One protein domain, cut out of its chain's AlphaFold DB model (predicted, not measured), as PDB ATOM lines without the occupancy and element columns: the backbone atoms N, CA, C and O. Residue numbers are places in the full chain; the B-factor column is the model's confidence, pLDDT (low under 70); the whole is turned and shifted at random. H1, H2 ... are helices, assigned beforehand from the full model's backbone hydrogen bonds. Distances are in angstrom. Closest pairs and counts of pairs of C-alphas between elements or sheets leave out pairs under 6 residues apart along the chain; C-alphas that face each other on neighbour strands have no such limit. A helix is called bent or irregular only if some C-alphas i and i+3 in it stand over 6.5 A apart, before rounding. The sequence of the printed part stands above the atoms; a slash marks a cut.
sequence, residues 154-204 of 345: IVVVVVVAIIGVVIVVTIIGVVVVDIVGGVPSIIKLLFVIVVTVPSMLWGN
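AT A GLANCE: This is residues 154 to 204 of the 345 residues of an uncharacterized protein of Tanacetum cinerariifolium (UniProt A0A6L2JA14). Two helices meet near their ends and make an open V: the long arm is H1, the shorter arm is H2, and the tight link of residues 182 to 184 makes the corner. The space between the arms is empty; residues 154 to 173, which belong to H1, stand free, and so do residues 187 to 204, of which 187 to 201 belong to H2. The printed part has 51 residues with two named helices, H1 then H2, and no named strand; its class is all helix. It is extended, with a radius of gyration of the C-alphas of 16.6 A, and flat, spanning 50 by 32 by 6 A.

HOW THE PARTS SIT: Start with H1, residues 154 to 181, and go through the tight link to H2, residues 185 to 201. Look at the corner: the two helices are close but not clearly touching, and their closest C-alphas, those of Asp 178 and Ser 185, are 7.2 A apart. Their lines are only just about perpendicular, at 70.1 degrees, and their centres are 23.4 A apart. Every O i to N i+4 pair is within hydrogen-bond range in H1, and 12 of 13 are in H2.

IN THESE COORDINATES: Find C-alpha 154 at (44.558, 11.824, -26.090); from there H1 runs 40.5 A to C-alpha 181 at (4.781, 12.441, -18.320). Then find C-alpha 185 at (8.945, 18.947, -14.851), where H2 begins; it runs 23.8 A to C-alpha 201 at (19.867, 36.584, -3.132). H2 is neither bent nor irregular, but only just: C-alphas 195 and 198 are 6.1 A apart.

THE WHOLE: The two C-alphas farthest apart, those of Ile 154 and Asn 204, are 50.5 A apart. The printed part has no cut. The mean pLDDT of the printed part is 76.2; look for values under 70 at residues 178 to 188, 195, 199 to 200 and 202 to 204.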
ATOM      1  N   ILE A 154      45.458  12.978 -26.231       89.06
ATOM      2  CA  ILE A 154      44.558  11.824 -26.090       89.06
ATOM      3  C   ILE A 154      43.647  11.999 -24.869       89.06
ATOM      4  O   ILE A 154      42.432  11.832 -24.989       89.06
ATOM      5  N   VAL A 155      44.198  12.388 -23.715       89.75
ATOM      6  CA  VAL A 155      43.412  12.616 -22.490       89.75
ATOM      7  C   VAL A 155      42.361  13.705 -22.709       89.75
ATOM      8  O   VAL A 155      41.201  13.511 -22.349       89.75
ATOM      9  N   VAL A 156      42.726  14.820 -23.345       87.44
ATOM     10  CA  VAL A 156      41.783  15.909 -23.644       87.44
ATOM     11  C   VAL A 156      40.655  15.432 -24.558       87.44
ATOM     12  O   VAL A 156      39.488  15.685 -24.261       87.44
ATOM     13  N   VAL A 157      40.973  14.705 -25.631       88.56
ATOM     14  CA  VAL A 157      39.965  14.165 -26.559       88.56
ATOM     15  C   VAL A 157      39.010  13.212 -25.838       88.56
ATOM     16  O   VAL A 157      37.795  13.307 -26.024       88.56
ATOM     17  N   VAL A 158      39.529  12.344 -24.967       91.50
ATOM     18  CA  VAL A 158      38.711  11.422 -24.163       91.50
ATOM     19  C   VAL A 158      37.787  12.187 -23.216       91.50
ATOM     20  O   VAL A 158      36.599  11.878 -23.140       91.50
ATOM     21  N   VAL A 159      38.289  13.218 -22.530       90.75
ATOM     22  CA  VAL A 159      37.477  14.043 -21.621       90.75
ATOM     23  C   VAL A 159      36.361  14.763 -22.381       90.75
ATOM     24  O   VAL A 159      35.205  14.707 -21.960       90.75
ATOM     25  N   VAL A 160      36.670  15.380 -23.523       90.94
ATOM     26  CA  VAL A 160      35.668  16.058 -24.364       90.94
ATOM     27  C   VAL A 160      34.616  15.068 -24.872       90.94
ATOM     28  O   VAL A 160      33.425  15.379 -24.837       90.94
ATOM     29  N   ALA A 161      35.021  13.861 -25.277       92.88
ATOM     30  CA  ALA A 161      34.096  12.818 -25.712       92.88
ATOM     31  C   ALA A 161      33.157  12.369 -24.579       92.88
ATOM     32  O   ALA A 161      31.948  12.266 -24.792       92.88
ATOM     33  N   ILE A 162      33.681  12.158 -23.365       92.50
ATOM     34  CA  ILE A 162      32.873  11.785 -22.195       92.50
ATOM     35  C   ILE A 162      31.864  12.890 -21.868       92.50
ATOM     36  O   ILE A 162      30.679  12.604 -21.703       92.50
ATOM     37  N   ILE A 163      32.305  14.152 -21.829       92.50
ATOM     38  CA  ILE A 163      31.424  15.299 -21.568       92.50
ATOM     39  C   ILE A 163      30.337  15.397 -22.648       92.50
ATOM     40  O   ILE A 163      29.162  15.556 -22.319       92.50
ATOM     41  N   GLY A 164      30.703  15.234 -23.924       92.62
ATOM     42  CA  GLY A 164      29.755  15.231 -25.037       92.62
ATOM     43  C   GLY A 164      28.682  14.150 -24.893       92.62
ATOM     44  O   GLY A 164      27.493  14.445 -25.012       92.62
ATOM     45  N   VAL A 165      29.075  12.917 -24.557       90.38
ATOM     46  CA  VAL A 165      28.131  11.811 -24.327       90.38
ATOM     47  C   VAL A 165      27.207  12.106 -23.144       90.38
ATOM     48  O   VAL A 165      26.001  11.893 -23.251       90.38
ATOM     49  N   VAL A 166      27.733  12.637 -22.038       88.19
ATOM     50  CA  VAL A 166      26.930  12.981 -20.851       88.19
ATOM     51  C   VAL A 166      25.874  14.036 -21.186       88.19
ATOM     52  O   VAL A 166      24.716  13.890 -20.789       88.19
ATOM     53  N   ILE A 167      26.233  15.065 -21.958       89.62
ATOM     54  CA  ILE A 167      25.287  16.100 -22.395       89.62
ATOM     55  C   ILE A 167      24.194  15.489 -23.277       89.62
ATOM     56  O   ILE A 167      23.011  15.712 -23.022       89.62
ATOM     57  N   VAL A 168      24.561  14.667 -24.265       89.38
ATOM     58  CA  VAL A 168      23.594  14.021 -25.169       89.38
ATOM     59  C   VAL A 168      22.630  13.114 -24.402       89.38
ATOM     60  O   VAL A 168      21.420  13.197 -24.610       89.38
ATOM     61  N   VAL A 169      23.130  12.294 -23.475       87.19
ATOM     62  CA  VAL A 169      22.288  11.420 -22.638       87.19
ATOM     63  C   VAL A 169      21.345  12.244 -21.762       87.19
ATOM     64  O   VAL A 169      20.177  11.884 -21.625       87.19
ATOM     65  N   THR A 170      21.816  13.367 -21.221       86.12
ATOM     66  CA  THR A 170      20.984  14.266 -20.411       86.12
ATOM     67  C   THR A 170      19.864  14.878 -21.249       86.12
ATOM     68  O   THR A 170      18.715  14.864 -20.819       86.12
ATOM     69  N   ILE A 171      20.158  15.341 -22.469       85.88
ATOM     70  CA  ILE A 171      19.153  15.907 -23.382       85.88
ATOM     71  C   ILE A 171      18.120  14.846 -23.771       85.88
ATOM     72  O   ILE A 171      16.922  15.098 -23.684       85.88
ATOM     73  N   ILE A 172      18.556  13.644 -24.158       82.94
ATOM     74  CA  ILE A 172      17.634  12.565 -24.539       82.94
ATOM     75  C   ILE A 172      16.779  12.145 -23.340       82.94
ATOM     76  O   ILE A 172      15.570  11.982 -23.485       82.94
ATOM     77  N   GLY A 173      17.378  12.007 -22.154       80.25
ATOM     78  CA  GLY A 173      16.655  11.681 -20.926       80.25
ATOM     79  C   GLY A 173      15.578  12.715 -20.606       80.25
ATOM     80  O   GLY A 173      14.435  12.348 -20.349       80.25
ATOM     81  N   VAL A 174      15.917  13.999 -20.708       77.44
ATOM     82  CA  VAL A 174      14.977  15.116 -20.556       77.44
ATOM     83  C   VAL A 174      13.827  15.025 -21.565       77.44
ATOM     84  O   VAL A 174      12.662  15.034 -21.171       77.44
ATOM     85  N   VAL A 175      14.140  14.858 -22.851       74.19
ATOM     86  CA  VAL A 175      13.134  14.816 -23.924       74.19
ATOM     87  C   VAL A 175      12.186  13.627 -23.757       74.19
ATOM     88  O   VAL A 175      10.975  13.770 -23.914       74.19
ATOM     89  N   VAL A 176      12.705  12.446 -23.409       74.50
ATOM     90  CA  VAL A 176      11.881  11.241 -23.228       74.50
ATOM     91  C   VAL A 176      10.965  11.366 -22.006       74.50
ATOM     92  O   VAL A 176       9.800  10.969 -22.080       74.50
ATOM     93  N   VAL A 177      11.452  11.942 -20.902       70.19
ATOM     94  CA  VAL A 177      10.647  12.168 -19.690       70.19
ATOM     95  C   VAL A 177       9.506  13.156 -19.955       70.19
ATOM     96  O   VAL A 177       8.381  12.924 -19.504       70.19
ATOM     97  N   ASP A 178       9.750  14.205 -20.743       63.00
ATOM     98  CA  ASP A 178       8.733  15.212 -21.058       63.00
ATOM     99  C   ASP A 178       7.615  14.678 -21.972       63.00
ATOM    100  O   ASP A 178       6.451  15.054 -21.807       63.00
ATOM    101  N   ILE A 179       7.925  13.765 -22.902       68.38
ATOM    102  CA  ILE A 179       6.938  13.225 -23.855       68.38
ATOM    103  C   ILE A 179       5.946  12.261 -23.179       68.38
ATOM    104  O   ILE A 179       4.783  12.200 -23.577       68.38
ATOM    105  N   VAL A 180       6.373  11.512 -22.157       65.94
ATOM    106  CA  VAL A 180       5.544  10.457 -21.534       65.94
ATOM    107  C   VAL A 180       4.792  10.957 -20.290       65.94
ATOM    108  O   VAL A 180       3.759  10.392 -19.934       65.94
ATOM    109  N   GLY A 181       5.272  12.021 -19.637       62.09
ATOM    110  CA  GLY A 181       4.781  12.441 -18.320       62.09
ATOM    111  C   GLY A 181       3.635  13.453 -18.293       62.09
ATOM    112  O   GLY A 181       2.927  13.495 -17.292       62.09
ATOM    113  N   GLY A 182       3.422  14.244 -19.352       62.16
ATOM    114  CA  GLY A 182       2.423  15.319 -19.350       62.16
ATOM    115  C   GLY A 182       2.754  16.413 -18.324       62.16
ATOM    116  O   GLY A 182       2.578  16.246 -17.123       62.16
ATOM    117  N   VAL A 183       3.164  17.578 -18.823       57.22
ATOM    118  CA  VAL A 183       3.729  18.725 -18.087       57.22
ATOM    119  C   VAL A 183       5.236  18.563 -17.824       57.22
ATOM    120  O   VAL A 183       5.632  17.799 -16.942       57.22
ATOM    121  N   PRO A 184       6.083  19.321 -18.548       56.34
ATOM    122  CA  PRO A 184       7.525  19.268 -18.379       56.34
ATOM    123  C   PRO A 184       7.891  19.643 -16.950       56.34
ATOM    124  O   PRO A 184       7.681  20.777 -16.505       56.34
ATOM    125  N   SER A 185       8.461  18.693 -16.213       62.53
ATOM    126  CA  SER A 185       8.945  18.947 -14.851       62.53
ATOM    127  C   SER A 185      10.060  19.997 -14.845       62.53
ATOM    128  O   SER A 185      10.278  20.658 -13.832       62.53
ATOM    129  N   ILE A 186      10.686  20.230 -16.001       64.69
ATOM    130  CA  ILE A 186      11.634  21.315 -16.254       64.69
ATOM    131  C   ILE A 186      11.007  22.693 -16.106       64.69
ATOM    132  O   ILE A 186      11.631  23.538 -15.485       64.69
ATOM    133  N   ILE A 187       9.772  22.930 -16.562       61.56
ATOM    134  CA  ILE A 187       9.128  24.241 -16.372       61.56
ATOM    135  C   ILE A 187       8.889  24.486 -14.880       61.56
ATOM    136  O   ILE A 187       9.132  25.583 -14.389       61.56
ATOM    137  N   LYS A 188       8.497  23.449 -14.125       64.06
ATOM    138  CA  LYS A 188       8.369  23.530 -12.660       64.06
ATOM    139  C   LYS A 188       9.711  23.769 -11.972       64.06
ATOM    140  O   LYS A 188       9.775  24.576 -11.051       64.06
ATOM    141  N   LEU A 189      10.770  23.089 -12.406       70.00
ATOM    142  CA  LEU A 189      12.104  23.219 -11.820       70.00
ATOM    143  C   LEU A 189      12.717  24.594 -12.123       70.00
ATOM    144  O   LEU A 189      13.288  25.223 -11.240       70.00
ATOM    145  N   LEU A 190      12.522  25.093 -13.342       77.94
ATOM    146  CA  LEU A 190      12.956  26.416 -13.777       77.94
ATOM    147  C   LEU A 190      12.167  27.507 -13.040       77.94
ATOM    148  O   LEU A 190      12.761  28.482 -12.595       77.94
ATOM    149  N   PHE A 191      10.873  27.294 -12.781       71.56
ATOM    150  CA  PHE A 191      10.070  28.181 -11.933       71.56
ATOM    151  C   PHE A 191      10.557  28.196 -10.477       71.56
ATOM    152  O   PHE A 191      10.663  29.262  -9.881       71.56
ATOM    153  N   VAL A 192      10.917  27.043  -9.903       79.00
ATOM    154  CA  VAL A 192      11.492  26.984  -8.548       79.00
ATOM    155  C   VAL A 192      12.843  27.696  -8.502       79.00
ATOM    156  O   VAL A 192      13.057  28.512  -7.619       79.00
ATOM    157  N   ILE A 193      13.736  27.479  -9.467       79.94
ATOM    158  CA  ILE A 193      15.046  28.151  -9.481       79.94
ATOM    159  C   ILE A 193      14.885  29.668  -9.671       79.94
ATOM    160  O   ILE A 193      15.479  30.439  -8.920       79.94
ATOM    161  N   VAL A 194      14.049  30.109 -10.616       79.50
ATOM    162  CA  VAL A 194      13.813  31.538 -10.891       79.50
ATOM    163  C   VAL A 194      13.083  32.240  -9.745       79.50
ATOM    164  O   VAL A 194      13.305  33.425  -9.548       79.50
ATOM    165  N   VAL A 195      12.252  31.553  -8.959       69.81
ATOM    166  CA  VAL A 195      11.576  32.168  -7.803       69.81
ATOM    167  C   VAL A 195      12.439  32.094  -6.541       69.81
ATOM    168  O   VAL A 195      12.525  33.060  -5.783       69.81
ATOM    169  N   THR A 196      13.111  30.969  -6.297       73.00
ATOM    170  CA  THR A 196      13.865  30.738  -5.058       73.00
ATOM    171  C   THR A 196      15.210  31.462  -5.052       73.00
ATOM    172  O   THR A 196      15.578  32.016  -4.018       73.00
ATOM    173  N   VAL A 197      15.931  31.532  -6.178       75.38
ATOM    174  CA  VAL A 197      17.264  32.163  -6.208       75.38
ATOM    175  C   VAL A 197      17.199  33.677  -5.964       75.38
ATOM    176  O   VAL A 197      17.940  34.144  -5.101       75.38
ATOM    177  N   PRO A 198      16.296  34.461  -6.588       70.56
ATOM    178  CA  PRO A 198      16.150  35.877  -6.257       70.56
ATOM    179  C   PRO A 198      15.657  36.098  -4.830       70.56
ATOM    180  O   PRO A 198      16.084  37.048  -4.193       70.56
ATOM    181  N   SER A 199      14.823  35.203  -4.291       64.81
ATOM    182  CA  SER A 199      14.329  35.322  -2.910       64.81
ATOM    183  C   SER A 199      15.427  35.105  -1.861       64.81
ATOM    184  O   SER A 199      15.365  35.688  -0.784       64.81
ATOM    185  N   MET A 200      16.438  34.279  -2.161       69.19
ATOM    186  CA  MET A 200      17.599  34.079  -1.283       69.19
ATOM    187  C   MET A 200      18.712  35.107  -1.525       69.19
ATOM    188  O   MET A 200      19.462  35.419  -0.605       69.19
ATOM    189  N   LEU A 201      18.829  35.626  -2.751       70.12
ATOM    190  CA  LEU A 201      19.867  36.584  -3.132       70.12
ATOM    191  C   LEU A 201      19.473  38.036  -2.818       70.12
ATOM    192  O   LEU A 201      20.326  38.828  -2.434       70.12
ATOM    193  N   TRP A 202      18.188  38.381  -2.922       67.12
ATOM    194  CA  TRP A 202      17.641  39.696  -2.575       67.12
ATOM    195  C   TRP A 202      17.216  39.748  -1.111       67.12
ATOM    196  O   TRP A 202      16.116  40.196  -0.791       67.12
ATOM    197  N   GLY A 203      18.087  39.216  -0.249       51.44
ATOM    198  CA  GLY A 203      17.858  39.057   1.175       51.44
ATOM    199  C   GLY A 203      17.128  40.259   1.750       51.44
ATOM    200  O   GLY A 203      17.709  41.328   1.918       51.44
ATOM    201  N   ASN A 204      15.855  40.056   2.092       55.41
ATOM    202  CA  ASN A 204      15.321  40.798   3.209       55.41
ATOM    203  C   ASN A 204      16.214  40.396   4.384       55.41
ATOM    204  O   ASN A 204      16.295  39.195   4.677       55.41
TER     205      ASN A 204